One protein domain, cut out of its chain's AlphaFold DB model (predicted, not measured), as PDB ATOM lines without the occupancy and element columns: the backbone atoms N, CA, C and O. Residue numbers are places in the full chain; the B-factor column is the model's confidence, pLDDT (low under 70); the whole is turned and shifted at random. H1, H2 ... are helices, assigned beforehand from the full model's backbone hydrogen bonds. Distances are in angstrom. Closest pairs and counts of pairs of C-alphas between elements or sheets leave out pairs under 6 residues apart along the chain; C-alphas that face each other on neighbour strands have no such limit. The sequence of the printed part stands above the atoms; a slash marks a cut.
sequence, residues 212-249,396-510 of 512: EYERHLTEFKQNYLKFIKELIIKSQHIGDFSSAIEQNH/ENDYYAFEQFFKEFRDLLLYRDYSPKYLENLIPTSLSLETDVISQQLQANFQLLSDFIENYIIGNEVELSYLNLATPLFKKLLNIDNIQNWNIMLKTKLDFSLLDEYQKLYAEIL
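This is residues 212 to 249 and 396 to 510 of the 512 residues of the protein "HTH cro/C1-type domain-containing protein" of Streptococcus cristatus ATCC 51100 (UniProt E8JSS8). Two pairs of helices cross in a flat slab: H1 and H3 run side by side in opposite directions, and the hairpin of H5 and H6 crosses them at a slant. H8 runs beside part of H6 and packs on H1, H2 crosses one end of H3, the short H4 folds back on H3's last residues, and H7 lies at the far end from H2, touching no helix. The printed part has 153 residues with eight named helices, H1 to H8 in order, and no named strand, and its class is all helix. It is compact, with a radius of gyration of the C-alphas of 16.5 A, and spans 50 by 41 by 22 A.

H1, residues 212 to 235, touches H3, residues 399 to 415, at a shallow tilt of 11 degrees, opposite ways; their closest C-alphas, of Gln 222 and Arg 410, are 7.1 A apart. H2, residues 238 to 247, touches H3 at a steep tilt of 66 degrees, with C-alphas 242 and 402 closest at 5.3 A. H3 is the hub, touching four helices. With H4, residues 420 to 426, it forms a helical hairpin; they only just touch, with 3 pairs of C-alphas within 8 A, the closest those of Tyr 415 and Leu 423 at 7.0 A. H5, residues 435 to 456, touches H3 at a steep tilt of 46 degrees, with C-alphas 409 and 442 closest at 6.9 A. H5 and H6, residues 461 to 480, form a helical hairpin at a shallow tilt of 14 degrees and only just touch, with 3 such pairs, C-alphas 442 and 478 being closest at 7.3 A. H6 has a kink of 32 degrees near residue 470. H7, residues 483 to 492, is close to H6 but not clearly touching it, with C-alphas 480 and 486 at 7.9 A. H8, residues 498 to 510, touches H1, where C-alphas 213 and 502 are closest at 6.0 A. H1, H5, H6 and H8 make a bundle, a group of helices packed together. Each O i to N i+4 pair is within hydrogen-bond range in H1, H2, H3, H4, H5, H7 and H8; in H6, 13 of 16 are.

H1 begins at C-alpha 212, (-11.415, 46.633, -13.075), and is 34.5 A long. H3 measures 24.1 A, H5 32.2 A and H6 29.3 A. H5 begins at C-alpha 435, (13.540, 44.721, -7.813). H8 ends at C-alpha 510, (-13.600, 32.808, -14.619).

The C-alphas farthest apart, of Glu 396 and Lys 493, are 53.3 A apart. Residues 250 to 395 are not printed; C-alphas 249 and 396 are 19.5 A apart across this cut. Of the links printed whole, H4 to H5 is short and the others are tight. The mean pLDDT of the printed part is 78.5; 40 residues are under 70, among them residues 417 to 436 and 480 to 491.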
ATOM      1  N   GLU A 212     -10.443  47.658 -13.453       77.75
ATOM      2  CA  GLU A 212     -11.415  46.633 -13.075       77.75
ATOM      3  C   GLU A 212     -10.768  45.248 -13.086       77.75
ATOM      4  O   GLU A 212     -10.876  44.511 -12.104       77.75
ATOM      5  N   TYR A 213     -10.046  44.913 -14.155       82.94
ATOM      6  CA  TYR A 213      -9.338  43.641 -14.233       82.94
ATOM      7  C   TYR A 213      -8.204  43.544 -13.205       82.94
ATOM      8  O   TYR A 213      -8.094  42.518 -12.544       82.94
ATOM      9  N   GLU A 214      -7.423  44.603 -12.973       79.69
ATOM     10  CA  GLU A 214      -6.404  44.672 -11.911       79.69
ATOM     11  C   GLU A 214      -6.999  44.357 -10.540       79.69
ATOM     12  O   GLU A 214      -6.413  43.595  -9.763       79.69
ATOM     13  N   ARG A 215      -8.191  44.892 -10.250       82.06
ATOM     14  CA  ARG A 215      -8.924  44.566  -9.025       82.06
ATOM     15  C   ARG A 215      -9.264  43.080  -8.969       82.06
ATOM     16  O   ARG A 215      -9.003  42.454  -7.947       82.06
ATOM     17  N   HIS A 216      -9.788  42.497 -10.045       85.00
ATOM     18  CA  HIS A 216     -10.109  41.068 -10.083       85.00
ATOM     19  C   HIS A 216      -8.876  40.167  -9.937       85.00
ATOM     20  O   HIS A 216      -8.914  39.187  -9.193       85.00
ATOM     21  N   LEU A 217      -7.763  40.514 -10.585       87.25
ATOM     22  CA  LEU A 217      -6.485  39.812 -10.434       87.25
ATOM     23  C   LEU A 217      -5.970  39.909  -8.992       87.25
ATOM     24  O   LEU A 217      -5.482  38.929  -8.429       87.25
ATOM     25  N   THR A 218      -6.111  41.082  -8.374       85.75
ATOM     26  CA  THR A 218      -5.751  41.322  -6.972       85.75
ATOM     27  C   THR A 218      -6.603  40.484  -6.021       85.75
ATOM     28  O   THR A 218      -6.062  39.815  -5.138       85.75
ATOM     29  N   GLU A 219      -7.921  40.470  -6.221       89.25
ATOM     30  CA  GLU A 219      -8.861  39.647  -5.456       89.25
ATOM     31  C   GLU A 219      -8.524  38.161  -5.590       89.25
ATOM     32  O   GLU A 219      -8.465  37.450  -4.588       89.25
ATOM     33  N   PHE A 220      -8.216  37.695  -6.803       91.81
ATOM     34  CA  PHE A 220      -7.788  36.319  -7.031       91.81
ATOM     35  C   PHE A 220      -6.515  35.969  -6.251       91.81
ATOM     36  O   PHE A 220      -6.503  34.958  -5.551       91.81
ATOM     37  N   LYS A 221      -5.470  36.808  -6.292       90.12
ATOM     38  CA  LYS A 221      -4.226  36.565  -5.534       90.12
ATOM     39  C   LYS A 221      -4.483  36.437  -4.033       90.12
ATOM     40  O   LYS A 221      -3.954  35.535  -3.385       90.12
ATOM     41  N   GLN A 222      -5.298  37.337  -3.484       90.44
ATOM     42  CA  GLN A 222      -5.656  37.328  -2.067       90.44
ATOM     43  C   GLN A 222      -6.459  36.079  -1.699       90.44
ATOM     44  O   GLN A 222      -6.149  35.422  -0.704       90.44
ATOM     45  N   ASN A 223      -7.456  35.729  -2.514       92.19
ATOM     46  CA  ASN A 223      -8.295  34.557  -2.299       92.19
ATOM     47  C   ASN A 223      -7.491  33.260  -2.397       92.19
ATOM     48  O   ASN A 223      -7.657  32.394  -1.543       92.19
ATOM     49  N   TYR A 224      -6.580  33.151  -3.367       93.56
ATOM     50  CA  TYR A 224      -5.689  32.003  -3.499       93.56
ATOM     51  C   TYR A 224      -4.816  31.831  -2.249       93.56
ATOM     52  O   TYR A 224      -4.836  30.770  -1.634       93.56
ATOM     53  N   LEU A 225      -4.108  32.877  -1.801       93.75
ATOM     54  CA  LEU A 225      -3.285  32.790  -0.586       93.75
ATOM     55  C   LEU A 225      -4.104  32.445   0.656       93.75
ATOM     56  O   LEU A 225      -3.675  31.627   1.469       93.75
ATOM     57  N   LYS A 226      -5.281  33.060   0.803       93.06
ATOM     58  CA  LYS A 226      -6.196  32.768   1.907       93.06
ATOM     59  C   LYS A 226      -6.632  31.305   1.884       93.06
ATOM     60  O   LYS A 226      -6.598  30.655   2.924       93.06
ATOM     61  N   PHE A 227      -6.982  30.788   0.712       93.69
ATOM     62  CA  PHE A 227      -7.361  29.394   0.527       93.69
ATOM     63  C   PHE A 227      -6.220  28.443   0.921       93.69
ATOM     64  O   PHE A 227      -6.441  27.530   1.713       93.69
ATOM     65  N   ILE A 228      -4.985  28.694   0.465       93.44
ATOM     66  CA  ILE A 228      -3.815  27.897   0.875       93.44
ATOM     67  C   ILE A 228      -3.592  27.959   2.391       93.44
ATOM     68  O   ILE A 228      -3.355  26.933   3.029       93.44
ATOM     69  N   LYS A 229      -3.693  29.152   2.983       92.69
ATOM     70  CA  LYS A 229      -3.550  29.343   4.429       92.69
ATOM     71  C   LYS A 229      -4.564  28.497   5.204       92.69
ATOM     72  O   LYS A 229      -4.189  27.765   6.117       92.69
ATOM     73  N   GLU A 230      -5.838  28.569   4.824       91.44
ATOM     74  CA  GLU A 230      -6.923  27.794   5.439       91.44
ATOM     75  C   GLU A 230      -6.719  26.284   5.265       91.44
ATOM     76  O   GLU A 230      -6.962  25.515   6.198       91.44
ATOM     77  N   LEU A 231      -6.208  25.859   4.110       92.06
ATOM     78  CA  LEU A 231      -5.865  24.469   3.833       92.06
ATOM     79  C   LEU A 231      -4.763  23.928   4.756       92.06
ATOM     80  O   LEU A 231      -4.923  22.837   5.304       92.06
ATOM     81  N   ILE A 232      -3.681  24.683   4.974       91.38
ATOM     82  CA  ILE A 232      -2.598  24.277   5.890       91.38
ATOM     83  C   ILE A 232      -3.096  24.230   7.343       91.38
ATOM     84  O   ILE A 232      -2.768  23.308   8.089       91.38
ATOM     85  N   ILE A 233      -3.941  25.183   7.750       88.12
ATOM     86  CA  ILE A 233      -4.567  25.158   9.082       88.12
ATOM     87  C   ILE A 233      -5.415  23.889   9.246       88.12
ATOM     88  O   ILE A 233      -5.311  23.187  10.253       88.12
ATOM     89  N   LYS A 234      -6.237  23.565   8.242       88.81
ATOM     90  CA  LYS A 234      -7.113  22.386   8.239       88.81
ATOM     91  C   LYS A 234      -6.331  21.072   8.234       88.81
ATOM     92  O   LYS A 234      -6.801  20.100   8.823       88.81
ATOM     93  N   SER A 235      -5.163  21.036   7.592       87.50
ATOM     94  CA  SER A 235      -4.310  19.845   7.537       87.50
ATOM     95  C   SER A 235      -3.552  19.573   8.837       87.50
ATOM     96  O   SER A 235      -2.983  18.499   8.979       87.50
ATOM     97  N   GLN A 236      -3.586  20.500   9.802       87.38
ATOM     98  CA  GLN A 236      -2.891  20.402  11.094       87.38
ATOM     99  C   GLN A 236      -1.356  20.338  10.981       87.38
ATOM    100  O   GLN A 236      -0.688  19.977  11.946       87.38
ATOM    101  N   HIS A 237      -0.785  20.767   9.851       88.31
ATOM    102  CA  HIS A 237       0.662  20.789   9.602       88.31
ATOM    103  C   HIS A 237       1.289  22.186   9.764       88.31
ATOM    104  O   HIS A 237       2.267  22.523   9.101       88.31
ATOM    105  N   ILE A 238       0.735  23.028  10.645       88.19
ATOM    106  CA  ILE A 238       1.251  24.391  10.877       88.19
ATOM    107  C   ILE A 238       2.716  24.351  11.343       88.19
ATOM    108  O   ILE A 238       3.533  25.084  10.800       88.19
ATOM    109  N   GLY A 239       3.063  23.472  12.291       85.56
ATOM    110  CA  GLY A 239       4.440  23.344  12.793       85.56
ATOM    111  C   GLY A 239       5.439  22.858  11.748       85.56
ATOM    112  O   GLY A 239       6.538  23.403  11.637       85.56
ATOM    113  N   ASP A 240       5.033  21.901  10.911       89.31
ATOM    114  CA  ASP A 240       5.867  21.425   9.805       89.31
ATOM    115  C   ASP A 240       6.107  22.541   8.778       89.31
ATOM    116  O   ASP A 240       7.233  22.724   8.307       89.31
ATOM    117  N   PHE A 241       5.071  23.329   8.461       90.81
ATOM    118  CA  PHE A 241       5.201  24.462   7.543       90.81
ATOM    119  C   PHE A 241       6.100  25.553   8.119       90.81
ATOM    120  O   PHE A 241       6.987  26.048   7.430       90.81
ATOM    121  N   SER A 242       5.918  25.899   9.390       87.81
ATOM    122  CA  SER A 242       6.739  26.896  10.078       87.81
ATOM    123  C   SER A 242       8.201  26.489  10.164       87.81
ATOM    124  O   SER A 242       9.079  27.303   9.880       87.81
ATOM    125  N   SER A 243       8.472  25.212  10.429       86.06
ATOM    126  CA  SER A 243       9.827  24.663  10.361       86.06
ATOM    127  C   SER A 243      10.422  24.804   8.957       86.06
ATOM    128  O   SER A 243      11.583  25.186   8.806       86.06
ATOM    129  N   ALA A 244       9.632  24.539   7.911       88.81
ATOM    130  CA  ALA A 244      10.076  24.692   6.530       88.81
ATOM    131  C   ALA A 244      10.331  26.165   6.158       88.81
ATOM    132  O   ALA A 244      11.315  26.453   5.475       88.81
ATOM    133  N   ILE A 245       9.508  27.104   6.640       87.12
ATOM    134  CA  ILE A 245       9.721  28.551   6.472       87.12
ATOM    135  C   ILE A 245      11.083  28.970   7.040       87.12
ATOM    136  O   ILE A 245      11.845  29.670   6.367       87.12
ATOM    137  N   GLU A 246      11.393  28.543   8.266       80.38
ATOM    138  CA  GLU A 246      12.646  28.888   8.944       80.38
ATOM    139  C   GLU A 246      13.865  28.288   8.233       80.38
ATOM    140  O   GLU A 246      14.850  28.992   8.002       80.38
ATOM    141  N   GLN A 247      13.782  27.017   7.827       83.38
ATOM    142  CA  GLN A 247      14.856  26.310   7.115       83.38
ATOM    143  C   GLN A 247      15.168  26.914   5.745       83.38
ATOM    144  O   GLN A 247      16.326  26.928   5.331       83.38
ATOM    145  N   ASN A 248      14.148  27.409   5.041       81.38
ATOM    146  CA  ASN A 248      14.300  28.002   3.711       81.38
ATOM    147  C   ASN A 248      14.521  29.522   3.750       81.38
ATOM    148  O   ASN A 248      14.621  30.146   2.696       81.38
ATOM    149  N   HIS A 249      14.617  30.124   4.942       75.88
ATOM    150  CA  HIS A 249      14.791  31.568   5.131       75.88
ATOM    151  C   HIS A 249      13.740  32.407   4.377       75.88
ATOM    152  O   HIS A 249      14.050  33.440   3.788       75.88
ATOM    153  N   GLU A 396       3.023  31.178  20.376       50.84
ATOM    154  CA  GLU A 396       3.145  29.748  20.667       50.84
ATOM    155  C   GLU A 396       3.851  29.073  19.481       50.84
ATOM    156  O   GLU A 396       3.247  28.896  18.428       50.84
ATOM    157  N   ASN A 397       5.156  28.833  19.685       53.22
ATOM    158  CA  ASN A 397       6.244  28.151  18.954       53.22
ATOM    159  C   ASN A 397       6.171  27.739  17.471       53.22
ATOM    160  O   ASN A 397       7.227  27.473  16.924       53.22
ATOM    161  N   ASP A 398       5.037  27.792  16.792       59.44
ATOM    162  CA  ASP A 398       4.911  27.476  15.370       59.44
ATOM    163  C   ASP A 398       3.972  28.446  14.642       59.44
ATOM    164  O   ASP A 398       3.992  28.536  13.421       59.44
ATOM    165  N   TYR A 399       3.140  29.218  15.343       71.75
ATOM    166  CA  TYR A 399       2.111  30.028  14.680       71.75
ATOM    167  C   TYR A 399       2.635  31.383  14.166       71.75
ATOM    168  O   TYR A 399       2.117  31.926  13.191       71.75
ATOM    169  N   TYR A 400       3.703  31.914  14.775       75.19
ATOM    170  CA  TYR A 400       4.296  33.193  14.371       75.19
ATOM    171  C   TYR A 400       4.870  33.155  12.949       75.19
ATOM    172  O   TYR A 400       4.488  33.975  12.119       75.19
ATOM    173  N   ALA A 401       5.767  32.201  12.664       78.06
ATOM    174  CA  ALA A 401       6.396  32.088  11.348       78.06
ATOM    175  C   ALA A 401       5.338  31.892  10.252       78.06
ATOM    176  O   ALA A 401       5.403  32.544   9.213       78.06
ATOM    177  N   PHE A 402       4.324  31.069  10.530       86.12
ATOM    178  CA  PHE A 402       3.173  30.847   9.661       86.12
ATOM    179  C   PHE A 402       2.424  32.147   9.322       86.12
ATOM    180  O   PHE A 402       2.280  32.492   8.149       86.12
ATOM    181  N   GLU A 403       1.956  32.892  10.327       83.75
ATOM    182  CA  GLU A 403       1.207  34.138  10.110       83.75
ATOM    183  C   GLU A 403       2.050  35.203   9.412       83.75
ATOM    184  O   GLU A 403       1.601  35.833   8.448       83.75
ATOM    185  N   GLN A 404       3.293  35.363   9.867       80.81
ATOM    186  CA  GLN A 404       4.208  36.355   9.333       80.81
ATOM    187  C   GLN A 404       4.550  36.061   7.869       80.81
ATOM    188  O   GLN A 404       4.538  36.979   7.053       80.81
ATOM    189  N   PHE A 405       4.749  34.791   7.503       87.94
ATOM    190  CA  PHE A 405       4.975  34.387   6.116       87.94
ATOM    191  C   PHE A 405       3.816  34.804   5.205       87.94
ATOM    192  O   PHE A 405       4.039  35.443   4.176       87.94
ATOM    193  N   PHE A 406       2.567  34.492   5.572       89.25
ATOM    194  CA  PHE A 406       1.412  34.847   4.738       89.25
ATOM    195  C   PHE A 406       1.192  36.360   4.658       89.25
ATOM    196  O   PHE A 406       0.798  36.860   3.600       89.25
ATOM    197  N   LYS A 407       1.461  37.091   5.745       84.44
ATOM    198  CA  LYS A 407       1.409  38.555   5.774       84.44
ATOM    199  C   LYS A 407       2.449  39.162   4.835       84.44
ATOM    200  O   LYS A 407       2.081  39.894   3.921       84.44
ATOM    201  N   GLU A 408       3.719  38.806   5.005       82.62
ATOM    202  CA  GLU A 408       4.820  39.319   4.185       82.62
ATOM    203  C   GLU A 408       4.663  38.932   2.718       82.62
ATOM    204  O   GLU A 408       4.838  39.771   1.837       82.62
ATOM    205  N   PHE A 409       4.271  37.687   2.431       88.19
ATOM    206  CA  PHE A 409       4.063  37.246   1.057       88.19
ATOM    207  C   PHE A 409       2.931  38.035   0.389       88.19
ATOM    208  O   PHE A 409       3.099  38.532  -0.726       88.19
ATOM    209  N   ARG A 410       1.799  38.226   1.079       87.50
ATOM    210  CA  ARG A 410       0.705  39.073   0.587       87.50
ATOM    211  C   ARG A 410       1.177  40.507   0.358       87.50
ATOM    212  O   ARG A 410       0.887  41.076  -0.690       87.50
ATOM    213  N   ASP A 411       1.884  41.094   1.313       80.81
ATOM    214  CA  ASP A 411       2.276  42.498   1.234       80.81
ATOM    215  C   ASP A 411       3.299  42.723   0.105       80.81
ATOM    216  O   ASP A 411       3.140  43.647  -0.695       80.81
ATOM    217  N   LEU A 412       4.265  41.816  -0.073       81.62
ATOM    218  CA  LEU A 412       5.146  41.819  -1.246       81.62
ATOM    219  C   LEU A 412       4.354  41.703  -2.555       81.62
ATOM    220  O   LEU A 412       4.663  42.389  -3.525       81.62
ATOM    221  N   LEU A 413       3.327  40.853  -2.601       82.25
ATOM    222  CA  LEU A 413       2.521  40.653  -3.807       82.25
ATOM    223  C   LEU A 413       1.701  41.872  -4.210       82.25
ATOM    224  O   LEU A 413       1.495  42.090  -5.404       82.25
ATOM    225  N   LEU A 414       1.202  42.622  -3.229       78.81
ATOM    226  CA  LEU A 414       0.300  43.747  -3.457       78.81
ATOM    227  C   LEU A 414       1.037  45.075  -3.612       78.81
ATOM    228  O   LEU A 414       0.573  45.939  -4.352       78.81
ATOM    229  N   TYR A 415       2.164  45.256  -2.922       74.12
ATOM    230  CA  TYR A 415       2.793  46.570  -2.783       74.12
ATOM    231  C   TYR A 415       4.139  46.715  -3.498       74.12
ATOM    232  O   TYR A 415       4.660  47.833  -3.537       74.12
ATOM    233  N   ARG A 416       4.670  45.648  -4.121       71.19
ATOM    234  CA  ARG A 416       5.946  45.685  -4.873       71.19
ATOM    235  C   ARG A 416       6.035  46.796  -5.925       71.19
ATOM    236  O   ARG A 416       7.123  47.312  -6.154       71.19
ATOM    237  N   ASP A 417       4.907  47.189  -6.517       60.62
ATOM    238  CA  ASP A 417       4.849  48.145  -7.630       60.62
ATOM    239  C   ASP A 417       4.471  49.583  -7.225       60.62
ATOM    240  O   ASP A 417       4.687  50.520  -7.996       60.62
ATOM    241  N   TYR A 418       3.900  49.786  -6.032       58.38
ATOM    242  CA  TYR A 418       3.243  51.056  -5.686       58.38
ATOM    243  C   TYR A 418       4.109  52.012  -4.858       58.38
ATOM    244  O   TYR A 418       3.929  53.227  -4.965       58.38
ATOM    245  N   SER A 419       5.034  51.513  -4.026       55.88
ATOM    246  CA  SER A 419       5.921  52.377  -3.232       55.88
ATOM    247  C   SER A 419       7.057  51.596  -2.555       55.88
ATOM    248  O   SER A 419       6.797  50.883  -1.582       55.88
ATOM    249  N   PRO A 420       8.326  51.806  -2.960       55.19
ATOM    250  CA  PRO A 420       9.484  51.308  -2.219       55.19
ATOM    251  C   PRO A 420       9.453  51.744  -0.752       55.19
ATOM    252  O   PRO A 420       9.671  50.922   0.120       55.19
ATOM    253  N   LYS A 421       9.025  52.983  -0.457       55.50
ATOM    254  CA  LYS A 421       8.891  53.496   0.920       55.50
ATOM    255  C   LYS A 421       7.877  52.736   1.778       55.50
ATOM    256  O   LYS A 421       8.030  52.666   2.990       55.50
ATOM    257  N   TYR A 422       6.806  52.215   1.178       54.72
ATOM    258  CA  TYR A 422       5.820  51.426   1.924       54.72
ATOM    259  C   TYR A 422       6.396  50.053   2.290       54.72
ATOM    260  O   TYR A 422       6.216  49.592   3.411       54.72
ATOM    261  N   LEU A 423       7.171  49.460   1.379       56.97
ATOM    262  CA  LEU A 423       7.934  48.240   1.638       56.97
ATOM    263  C   LEU A 423       9.086  48.479   2.627       56.97
ATOM    264  O   LEU A 423       9.298  47.631   3.477       56.97
ATOM    265  N   GLU A 424       9.764  49.633   2.589       57.38
ATOM    266  CA  GLU A 424      10.792  50.044   3.571       57.38
ATOM    267  C   GLU A 424      10.231  50.147   4.996       57.38
ATOM    268  O   GLU A 424      10.930  49.837   5.957       57.38
ATOM    269  N   ASN A 425       8.971  50.573   5.136       54.81
ATOM    270  CA  ASN A 425       8.297  50.672   6.431       54.81
ATOM    271  C   ASN A 425       7.731  49.327   6.921       54.81
ATOM    272  O   ASN A 425       7.596  49.131   8.124       54.81
ATOM    273  N   LEU A 426       7.363  48.419   6.009       51.97
ATOM    274  CA  LEU A 426       6.814  47.096   6.340       51.97
ATOM    275  C   LEU A 426       7.892  46.022   6.529       51.97
ATOM    276  O   LEU A 426       7.694  45.082   7.294       51.97
ATOM    277  N   ILE A 427       9.017  46.158   5.830       52.44
ATOM    278  CA  ILE A 427      10.153  45.244   5.851       52.44
ATOM    279  C   ILE A 427      11.311  46.027   6.449       52.44
ATOM    280  O   ILE A 427      11.862  46.908   5.785       52.44
ATOM    281  N   PRO A 428      11.721  45.750   7.689       47.88
ATOM    282  CA  PRO A 428      12.750  46.569   8.287       47.88
ATOM    283  C   PRO A 428      14.097  46.353   7.558       47.88
ATOM    284  O   PRO A 428      14.651  45.256   7.517       47.88
ATOM    285  N   THR A 429      14.579  47.428   6.941       44.56
ATOM    286  CA  THR A 429      15.944  47.928   6.641       44.56
ATOM    287  C   THR A 429      17.159  47.041   6.304       44.56
ATOM    288  O   THR A 429      18.222  47.617   6.088       44.56
ATOM    289  N   SER A 430      17.111  45.708   6.212       43.28
ATOM    290  CA  SER A 430      18.341  44.911   5.954       43.28
ATOM    291  C   SER A 430      18.542  44.394   4.526       43.28
ATOM    292  O   SER A 430      19.576  43.792   4.255       43.28
ATOM    293  N   LEU A 431      17.621  44.648   3.596       46.28
ATOM    294  CA  LEU A 431      17.797  44.298   2.184       46.28
ATOM    295  C   LEU A 431      17.702  45.569   1.349       46.28
ATOM    296  O   LEU A 431      16.709  46.292   1.423       46.28
ATOM    297  N   SER A 432      18.737  45.852   0.555       47.91
ATOM    298  CA  SER A 432      18.615  46.805  -0.544       47.91
ATOM    299  C   SER A 432      17.430  46.357  -1.397       47.91
ATOM    300  O   SER A 432      17.454  45.254  -1.943       47.91
ATOM    301  N   LEU A 433      16.376  47.177  -1.452       53.56
ATOM    302  CA  LEU A 433      15.132  46.934  -2.193       53.56
ATOM    303  C   LEU A 433      15.362  47.026  -3.707       53.56
ATOM    304  O   LEU A 433      14.762  47.833  -4.415       53.56
ATOM    305  N   GLU A 434      16.272  46.205  -4.214       60.47
ATOM    306  CA  GLU A 434      16.437  45.985  -5.637       60.47
ATOM    307  C   GLU A 434      15.299  45.078  -6.114       60.47
ATOM    308  O   GLU A 434      14.921  44.103  -5.459       60.47
ATOM    309  N   THR A 435      14.718  45.408  -7.264       62.72
ATOM    310  CA  THR A 435      13.540  44.721  -7.813       62.72
ATOM    311  C   THR A 435      13.774  43.217  -8.036       62.72
ATOM    312  O   THR A 435      12.844  42.411  -7.930       62.72
ATOM    313  N   ASP A 436      15.029  42.832  -8.266       67.88
ATOM    314  CA  ASP A 436      15.455  41.441  -8.418       67.88
ATOM    315  C   ASP A 436      15.333  40.651  -7.107       67.88
ATOM    316  O   ASP A 436      14.887  39.505  -7.123       67.88
ATOM    317  N   VAL A 437      15.630  41.274  -5.961       71.31
ATOM    318  CA  VAL A 437      15.539  40.648  -4.629       71.31
ATOM    319  C   VAL A 437      14.083  40.345  -4.271       71.31
ATOM    320  O   VAL A 437      13.767  39.242  -3.831       71.31
ATOM    321  N   ILE A 438      13.172  41.290  -4.525       74.31
ATOM    322  CA  ILE A 438      11.728  41.094  -4.302       74.31
ATOM    323  C   ILE A 438      11.207  39.936  -5.160       74.31
ATOM    324  O   ILE A 438      10.467  39.076  -4.681       74.31
ATOM    325  N   SER A 439      11.607  39.898  -6.433       76.19
ATOM    326  CA  SER A 439      11.177  38.855  -7.367       76.19
ATOM    327  C   SER A 439      11.689  37.474  -6.949       76.19
ATOM    328  O   SER A 439      10.922  36.510  -6.961       76.19
ATOM    329  N   GLN A 440      12.950  37.382  -6.515       79.19
ATOM    330  CA  GLN A 440      13.533  36.154  -5.972       79.19
ATOM    331  C   GLN A 440      12.801  35.686  -4.710       79.19
ATOM    332  O   GLN A 440      12.463  34.507  -4.612       79.19
ATOM    333  N   GLN A 441      12.481  36.597  -3.784       81.25
ATOM    334  CA  GLN A 441      11.751  36.245  -2.563       81.25
ATOM    335  C   GLN A 441      10.351  35.703  -2.869       81.25
ATOM    336  O   GLN A 441       9.932  34.699  -2.300       81.25
ATOM    337  N   LEU A 442       9.622  36.334  -3.791       85.38
ATOM    338  CA  LEU A 442       8.292  35.875  -4.195       85.38
ATOM    339  C   LEU A 442       8.331  34.477  -4.823       85.38
ATOM    340  O   LEU A 442       7.447  33.659  -4.561       85.38
ATOM    341  N   GLN A 443       9.359  34.195  -5.627       87.44
ATOM    342  CA  GLN A 443       9.573  32.867  -6.199       87.44
ATOM    343  C   GLN A 443       9.914  31.835  -5.121       87.44
ATOM    344  O   GLN A 443       9.322  30.759  -5.127       87.44
ATOM    345  N   ALA A 444      10.800  32.168  -4.179       87.12
ATOM    346  CA  ALA A 444      11.143  31.294  -3.059       87.12
ATOM    347  C   ALA A 444       9.915  30.973  -2.190       87.12
ATOM    348  O   ALA A 444       9.642  29.806  -1.914       87.12
ATOM    349  N   ASN A 445       9.116  31.985  -1.842       91.00
ATOM    350  CA  ASN A 445       7.895  31.815  -1.052       91.00
ATOM    351  C   ASN A 445       6.864  30.934  -1.772       91.00
ATOM    352  O   ASN A 445       6.245  30.061  -1.162       91.00
ATOM    353  N   PHE A 446       6.676  31.133  -3.079       92.56
ATOM    354  CA  PHE A 446       5.770  30.296  -3.865       92.56
ATOM    355  C   PHE A 446       6.264  28.853  -4.002       92.56
ATOM    356  O   PHE A 446       5.456  27.922  -3.953       92.56
ATOM    357  N   GLN A 447       7.574  28.662  -4.174       92.25
ATOM    358  CA  GLN A 447       8.175  27.336  -4.258       92.25
ATOM    359  C   GLN A 447       7.979  26.573  -2.946       92.25
ATOM    360  O   GLN A 447       7.486  25.450  -2.983       92.25
ATOM    361  N   LEU A 448       8.222  27.221  -1.801       93.19
ATOM    362  CA  LEU A 448       7.956  26.649  -0.481       93.19
ATOM    363  C   LEU A 448       6.498  26.182  -0.337       93.19
ATOM    364  O   LEU A 448       6.258  25.064   0.113       93.19
ATOM    365  N   LEU A 449       5.523  27.015  -0.729       92.88
ATOM    366  CA  LEU A 449       4.108  26.623  -0.697       92.88
ATOM    367  C   LEU A 449       3.831  25.408  -1.582       92.88
ATOM    368  O   LEU A 449       3.145  24.486  -1.149       92.88
ATOM    369  N   SER A 450       4.347  25.420  -2.810       90.75
ATOM    370  CA  SER A 450       4.108  24.352  -3.786       90.75
ATOM    371  C   SER A 450       4.681  23.024  -3.290       90.75
ATOM    372  O   SER A 450       3.952  22.036  -3.213       90.75
ATOM    373  N   ASP A 451       5.941  23.030  -2.849       91.25
ATOM    374  CA  ASP A 451       6.621  21.848  -2.314       91.25
ATOM    375  C   ASP A 451       5.907  21.314  -1.070       91.25
ATOM    376  O   ASP A 451       5.777  20.104  -0.879       91.25
ATOM    377  N   PHE A 452       5.414  22.202  -0.209       91.75
ATOM    378  CA  PHE A 452       4.704  21.792   0.993       91.75
ATOM    379  C   PHE A 452       3.355  21.133   0.681       91.75
ATOM    380  O   PHE A 452       3.041  20.074   1.225       91.75
ATOM    381  N   ILE A 453       2.568  21.723  -0.222       89.00
ATOM    382  CA  ILE A 453       1.271  21.175  -0.643       89.00
ATOM    383  C   ILE A 453       1.446  19.795  -1.285       89.00
ATOM    384  O   ILE A 453       0.678  18.879  -0.971       89.00
ATOM    385  N   GLU A 454       2.457  19.633  -2.142       86.88
ATOM    386  CA  GLU A 454       2.762  18.358  -2.800       86.88
ATOM    387  C   GLU A 454       3.169  17.270  -1.795       86.88
ATOM    388  O   GLU A 454       2.693  16.137  -1.887       86.88
ATOM    389  N   ASN A 455       4.001  17.608  -0.805       87.00
ATOM    390  CA  ASN A 455       4.529  16.634   0.153       87.00
ATOM    391  C   ASN A 455       3.511  16.175   1.209       87.00
ATOM    392  O   ASN A 455       3.601  15.042   1.682       87.00
ATOM    393  N   TYR A 456       2.546  17.021   1.578       82.69
ATOM    394  CA  TYR A 456       1.587  16.729   2.652       82.69
ATOM    395  C   TYR A 456       0.175  16.368   2.160       82.69
ATOM    396  O   TYR A 456      -0.703  16.145   2.990       82.69
ATOM    397  N   ILE A 457      -0.051  16.277   0.838       68.38
ATOM    398  CA  ILE A 457      -1.354  15.989   0.192       68.38
ATOM    399  C   ILE A 457      -2.484  16.766   0.880       68.38
ATOM    400  O   ILE A 457      -3.352  16.222   1.568       68.38
ATOM    401  N   ILE A 458      -2.439  18.084   0.729       74.31
ATOM    402  CA  ILE A 458      -3.350  18.973   1.442       74.31
ATOM    403  C   ILE A 458      -4.662  19.125   0.658       74.31
ATOM    404  O   ILE A 458      -4.680  19.686  -0.435       74.31
ATOM    405  N   GLY A 459      -5.771  18.683   1.259       80.75
ATOM    406  CA  GLY A 459      -7.134  18.958   0.786       80.75
ATOM    407  C   GLY A 459      -7.929  17.734   0.314       80.75
ATOM    408  O   GLY A 459      -7.403  16.641   0.117       80.75
ATOM    409  N   ASN A 460      -9.243  17.913   0.169       85.56
ATOM    410  CA  ASN A 460     -10.153  16.947  -0.454       85.56
ATOM    411  C   ASN A 460     -10.158  17.078  -1.993       85.56
ATOM    412  O   ASN A 460      -9.519  17.958  -2.555       85.56
ATOM    413  N   GLU A 461     -10.907  16.218  -2.689       87.50
ATOM    414  CA  GLU A 461     -10.964  16.197  -4.162       87.50
ATOM    415  C   GLU A 461     -11.341  17.554  -4.790       87.50
ATOM    416  O   GLU A 461     -10.756  17.956  -5.793       87.50
ATOM    417  N   VAL A 462     -12.270  18.294  -4.172       88.62
ATOM    418  CA  VAL A 462     -12.689  19.626  -4.644       88.62
ATOM    419  C   VAL A 462     -11.567  20.644  -4.448       88.62
ATOM    420  O   VAL A 462     -11.261  21.413  -5.356       88.62
ATOM    421  N   GLU A 463     -10.930  20.623  -3.279       90.62
ATOM    422  CA  GLU A 463      -9.816  21.505  -2.934       90.62
ATOM    423  C   GLU A 463      -8.611  21.256  -3.858       90.62
ATOM    424  O   GLU A 463      -8.047  22.203  -4.402       90.62
ATOM    425  N   LEU A 464      -8.280  19.991  -4.127       88.94
ATOM    426  CA  LEU A 464      -7.225  19.597  -5.064       88.94
ATOM    427  C   LEU A 464      -7.551  19.997  -6.509       88.94
ATOM    428  O   LEU A 464      -6.664  20.439  -7.236       88.94
ATOM    429  N   SER A 465      -8.814  19.879  -6.933       88.88
ATOM    430  CA  SER A 465      -9.241  20.342  -8.258       88.88
ATOM    431  C   SER A 465      -9.047  21.849  -8.411       88.88
ATOM    432  O   SER A 465      -8.531  22.287  -9.438       88.88
ATOM    433  N   TYR A 466      -9.411  22.635  -7.394       91.44
ATOM    434  CA  TYR A 466      -9.170  24.076  -7.401       91.44
ATOM    435  C   TYR A 466      -7.671  24.390  -7.478       91.44
ATOM    436  O   TYR A 466      -7.269  25.186  -8.320       91.44
ATOM    437  N   LEU A 467      -6.831  23.732  -6.669       91.62
ATOM    438  CA  LEU A 467      -5.373  23.918  -6.712       91.62
ATOM    439  C   LEU A 467      -4.800  23.629  -8.102       91.62
ATOM    440  O   LEU A 467      -4.081  24.454  -8.658       91.62
ATOM    441  N   ASN A 468      -5.175  22.501  -8.704       89.62
ATOM    442  CA  ASN A 468      -4.687  22.107 -10.026       89.62
ATOM    443  C   ASN A 468      -4.981  23.154 -11.111       89.62
ATOM    444  O   ASN A 468      -4.187  23.311 -12.038       89.62
ATOM    445  N   LEU A 469      -6.104  23.865 -10.996       90.56
ATOM    446  CA  LEU A 469      -6.496  24.900 -11.947       90.56
ATOM    447  C   LEU A 469      -5.914  26.278 -11.579       90.56
ATOM    448  O   LEU A 469      -5.394  26.987 -12.441       90.56
ATOM    449  N   ALA A 470      -5.946  26.653 -10.298       92.31
ATOM    450  CA  ALA A 470      -5.578  27.985  -9.825       92.31
ATOM    451  C   ALA A 470      -4.061  28.183  -9.673       92.31
ATOM    452  O   ALA A 470      -3.553  29.275  -9.937       92.31
ATOM    453  N   THR A 471      -3.311  27.153  -9.269       92.56
ATOM    454  CA  THR A 471      -1.861  27.242  -9.020       92.56
ATOM    455  C   THR A 471      -1.060  27.655 -10.265       92.56
ATOM    456  O   THR A 471      -0.218  28.553 -10.144       92.56
ATOM    457  N   PRO A 472      -1.306  27.100 -11.474       91.69
ATOM    458  CA  PRO A 472      -0.636  27.559 -12.694       91.69
ATOM    459  C   PRO A 472      -0.893  29.040 -12.998       91.69
ATOM    460  O   PRO A 472       0.040  29.769 -13.349       91.69
ATOM    461  N   LEU A 473      -2.137  29.496 -12.821       90.88
ATOM    462  CA  LEU A 473      -2.519  30.887 -13.047       90.88
ATOM    463  C   LEU A 473      -1.863  31.820 -12.025       90.88
ATOM    464  O   LEU A 473      -1.279  32.836 -12.399       90.88
ATOM    465  N   PHE A 474      -1.864  31.447 -10.744       91.75
ATOM    466  CA  PHE A 474      -1.170  32.204  -9.705       91.75
ATOM    467  C   PHE A 474       0.333  32.316 -10.002       91.75
ATOM    468  O   PHE A 474       0.879  33.420  -9.987       91.75
ATOM    469  N   LYS A 475       0.995  31.211 -10.381       90.38
ATOM    470  CA  LYS A 475       2.415  31.203 -10.786       90.38
ATOM    471  C   LYS A 475       2.692  32.134 -11.967       90.38
ATOM    472  O   LYS A 475       3.727  32.801 -12.009       90.38
ATOM    473  N   LYS A 476       1.783  32.179 -12.939       87.00
ATOM    474  CA  LYS A 476       1.872  33.082 -14.089       87.00
ATOM    475  C   LYS A 476       1.787  34.548 -13.640       87.00
ATOM    476  O   LYS A 476       2.654  35.334 -14.016       87.00
ATOM    477  N   LEU A 477       0.836  34.892 -12.771       84.75
ATOM    478  CA  LEU A 477       0.673  36.251 -12.228       84.75
ATOM    479  C   LEU A 477       1.869  36.716 -11.381       84.75
ATOM    480  O   LEU A 477       2.235  37.892 -11.429       84.75
ATOM    481  N   LEU A 478       2.546  35.807 -10.671       82.75
ATOM    482  CA  LEU A 478       3.786  36.136  -9.952       82.75
ATOM    483  C   LEU A 478       4.846  36.759 -10.871       82.75
ATOM    484  O   LEU A 478       5.518  37.708 -10.459       82.75
ATOM    485  N   ASN A 479       4.954  36.249 -12.103       74.94
ATOM    486  CA  ASN A 479       5.990  36.609 -13.076       74.94
ATOM    487  C   ASN A 479       5.601  37.767 -14.012       74.94
ATOM    488  O   ASN A 479       6.480  38.380 -14.616       74.94
ATOM    489  N   ILE A 480       4.307  38.054 -14.164       69.88
ATOM    490  CA  ILE A 480       3.803  39.033 -15.138       69.88
ATOM    491  C   ILE A 480       3.705  40.451 -14.542       69.88
ATOM    492  O   ILE A 480       4.041  41.420 -15.219       69.88
ATOM    493  N   ASP A 481       3.359  40.591 -13.262       61.94
ATOM    494  CA  ASP A 481       2.979  41.898 -12.707       61.94
ATOM    495  C   ASP A 481       4.146  42.697 -12.112       61.94
ATOM    496  O   ASP A 481       4.145  42.971 -10.918       61.94
ATOM    497  N   ASN A 482       5.158  43.048 -12.902       63.00
ATOM    498  CA  ASN A 482       6.036  44.169 -12.547       63.00
ATOM    499  C   ASN A 482       5.818  45.259 -13.595       63.00
ATOM    500  O   ASN A 482       5.929  44.987 -14.794       63.00
ATOM    501  N   ILE A 483       5.534  46.494 -13.169       60.94
ATOM    502  CA  ILE A 483       5.403  47.663 -14.064       60.94
ATOM    503  C   ILE A 483       6.583  47.739 -15.052       60.94
ATOM    504  O   ILE A 483       6.425  48.147 -16.206       60.94
ATOM    505  N   GLN A 484       7.774  47.307 -14.634       60.72
ATOM    506  CA  GLN A 484       8.944  47.201 -15.500       60.72
ATOM    507  C   GLN A 484       8.764  46.191 -16.644       60.72
ATOM    508  O   GLN A 484       9.127  46.528 -17.767       60.72
ATOM    509  N   ASN A 485       8.178  45.011 -16.414       65.50
ATOM    510  CA  ASN A 485       7.938  44.002 -17.457       65.50
ATOM    511  C   ASN A 485       6.976  44.523 -18.525       65.50
ATOM    512  O   ASN A 485       7.275  44.438 -19.717       65.50
ATOM    513  N   TRP A 486       5.881  45.156 -18.111       68.50
ATOM    514  CA  TRP A 486       4.936  45.776 -19.040       68.50
ATOM    515  C   TRP A 486       5.570  46.932 -19.826       68.50
ATOM    516  O   TRP A 486       5.406  47.039 -21.042       68.50
ATOM    517  N   ASN A 487       6.386  47.758 -19.165       64.31
ATOM    518  CA  ASN A 487       7.150  48.816 -19.829       64.31
ATOM    519  C   ASN A 487       8.216  48.273 -20.795       64.31
ATOM    520  O   ASN A 487       8.497  48.903 -21.817       64.31
ATOM    521  N   ILE A 488       8.836  47.129 -20.493       66.56
ATOM    522  CA  ILE A 488       9.767  46.445 -21.397       66.56
ATOM    523  C   ILE A 488       9.007  45.940 -22.625       66.56
ATOM    524  O   ILE A 488       9.429  46.243 -23.740       66.56
ATOM    525  N   MET A 489       7.870  45.261 -22.443       67.31
ATOM    526  CA  MET A 489       7.031  44.777 -23.548       67.31
ATOM    527  C   MET A 489       6.626  45.918 -24.490       67.31
ATOM    528  O   MET A 489       6.879  45.827 -25.695       67.31
ATOM    529  N   LEU A 490       6.158  47.042 -23.934       63.59
ATOM    530  CA  LEU A 490       5.904  48.278 -24.684       63.59
ATOM    531  C   LEU A 490       7.125  48.752 -25.484       63.59
ATOM    532  O   LEU A 490       7.030  49.009 -26.686       63.59
ATOM    533  N   LYS A 491       8.291  48.880 -24.835       65.75
ATOM    534  CA  LYS A 491       9.529  49.354 -25.484       65.75
ATOM    535  C   LYS A 491       9.978  48.431 -26.612       65.75
ATOM    536  O   LYS A 491      10.490  48.909 -27.624       65.75
ATOM    537  N   THR A 492       9.786  47.125 -26.444       70.31
ATOM    538  CA  THR A 492      10.161  46.113 -27.439       70.31
ATOM    539  C   THR A 492       9.204  46.034 -28.627       70.31
ATOM    540  O   THR A 492       9.524  45.343 -29.591       70.31
ATOM    541  N   LYS A 493       8.077  46.768 -28.607       59.34
ATOM    542  CA  LYS A 493       7.043  46.751 -29.658       59.34
ATOM    543  C   LYS A 493       6.552  45.340 -30.004       59.34
ATOM    544  O   LYS A 493       6.207  45.072 -31.155       59.34
ATOM    545  N   LEU A 494       6.539  44.440 -29.022       60.84
ATOM    546  CA  LEU A 494       5.710  43.243 -29.117       60.84
ATOM    547  C   LEU A 494       4.259  43.701 -29.299       60.84
ATOM    548  O   LEU A 494       3.897  44.770 -28.807       60.84
ATOM    549  N   ASP A 495       3.459  42.928 -30.032       61.50
ATOM    550  CA  ASP A 495       2.025  43.193 -30.144       61.50
ATOM    551  C   ASP A 495       1.424  43.047 -28.739       61.50
ATOM    552  O   ASP A 495       1.287  41.939 -28.221       61.50
ATOM    553  N   PHE A 496       1.258  44.179 -28.058       63.06
ATOM    554  CA  PHE A 496       1.050  44.248 -26.621       63.06
ATOM    555  C   PHE A 496      -0.036  45.274 -26.319       63.06
ATOM    556  O   PHE A 496       0.137  46.477 -26.521       63.06
ATOM    557  N   SER A 497      -1.145  44.765 -25.801       73.19
ATOM    558  CA  SER A 497      -2.276  45.532 -25.304       73.19
ATOM    559  C   SER A 497      -2.487  45.125 -23.853       73.19
ATOM    560  O   SER A 497      -2.813  43.973 -23.564       73.19
ATOM    561  N   LEU A 498      -2.267  46.068 -22.930       71.25
ATOM    562  CA  LEU A 498      -2.454  45.833 -21.494       71.25
ATOM    563  C   LEU A 498      -3.862  45.301 -21.204       71.25
ATOM    564  O   LEU A 498      -4.035  44.389 -20.399       71.25
ATOM    565  N   LEU A 499      -4.861  45.868 -21.882       74.19
ATOM    566  CA  LEU A 499      -6.255  45.496 -21.702       74.19
ATOM    567  C   LEU A 499      -6.527  44.058 -22.159       74.19
ATOM    568  O   LEU A 499      -7.212  43.327 -21.450       74.19
ATOM    569  N   ASP A 500      -5.971  43.647 -23.301       80.19
ATOM    570  CA  ASP A 500      -6.172  42.295 -23.830       80.19
ATOM    571  C   ASP A 500      -5.491  41.238 -22.950       80.19
ATOM    572  O   ASP A 500      -6.075  40.185 -22.690       80.19
ATOM    573  N   GLU A 501      -4.291  41.523 -22.433       79.38
ATOM    574  CA  GLU A 501      -3.602  40.612 -21.510       79.38
ATOM    575  C   GLU A 501      -4.340  40.484 -20.173       79.38
ATOM    576  O   GLU A 501      -4.557  39.369 -19.690       79.38
ATOM    577  N   TYR A 502      -4.807  41.592 -19.592       81.31
ATOM    578  CA  TYR A 502      -5.629  41.537 -18.383       81.31
ATOM    579  C   TYR A 502      -6.958  40.822 -18.605       81.31
ATOM    580  O   TYR A 502      -7.359  40.013 -17.768       81.31
ATOM    581  N   GLN A 503      -7.620  41.053 -19.738       84.06
ATOM    582  CA  GLN A 503      -8.861  40.366 -20.074       84.06
ATOM    583  C   GLN A 503      -8.644  38.858 -20.244       84.06
ATOM    584  O   GLN A 503      -9.460  38.066 -19.776       84.06
ATOM    585  N   LYS A 504      -7.544  38.448 -20.878       86.81
ATOM    586  CA  LYS A 504      -7.171  37.037 -21.025       86.81
ATOM    587  C   LYS A 504      -6.919  36.377 -19.670       86.81
ATOM    588  O   LYS A 504      -7.464  35.309 -19.407       86.81
ATOM    589  N   LEU A 505      -6.138  37.018 -18.801       85.75
ATOM    590  CA  LEU A 505      -5.875  36.520 -17.448       85.75
ATOM    591  C   LEU A 505      -7.157  36.448 -16.611       85.75
ATOM    592  O   LEU A 505      -7.362  35.484 -15.883       85.75
ATOM    593  N   TYR A 506      -8.038  37.439 -16.735       86.19
ATOM    594  CA  TYR A 506      -9.329  37.428 -16.057       86.19
ATOM    595  C   TYR A 506     -10.258  36.325 -16.578       86.19
ATOM    596  O   TYR A 506     -10.933  35.675 -15.786       86.19
ATOM    597  N   ALA A 507     -10.266  36.059 -17.886       87.19
ATOM    598  CA  ALA A 507     -11.011  34.936 -18.449       87.19
ATOM    599  C   ALA A 507     -10.523  33.591 -17.885       87.19
ATOM    600  O   ALA A 507     -11.352  32.771 -17.509       87.19
ATOM    601  N   GLU A 508      -9.205  33.409 -17.733       87.56
ATOM    602  CA  GLU A 508      -8.626  32.228 -17.072       87.56
ATOM    603  C   GLU A 508      -9.099  32.100 -15.605       87.56
ATOM    604  O   GLU A 508      -9.302  30.986 -15.137       87.56
ATOM    605  N   ILE A 509      -9.343  33.209 -14.885       86.38
ATOM    606  CA  ILE A 509      -9.924  33.181 -13.524       86.38
ATOM    607  C   ILE A 509     -11.386  32.727 -13.541       86.38
ATOM    608  O   ILE A 509     -11.802  32.004 -12.644       86.38
ATOM    609  N   LEU A 510     -12.177  33.164 -14.524       85.19
ATOM    610  CA  LEU A 510     -13.600  32.808 -14.619       85.19
ATOM    611  C   LEU A 510     -13.837  31.318 -14.917       85.19
ATOM    612  O   LEU A 510     -14.967  30.848 -14.783       85.19
TER     613      LEU A 510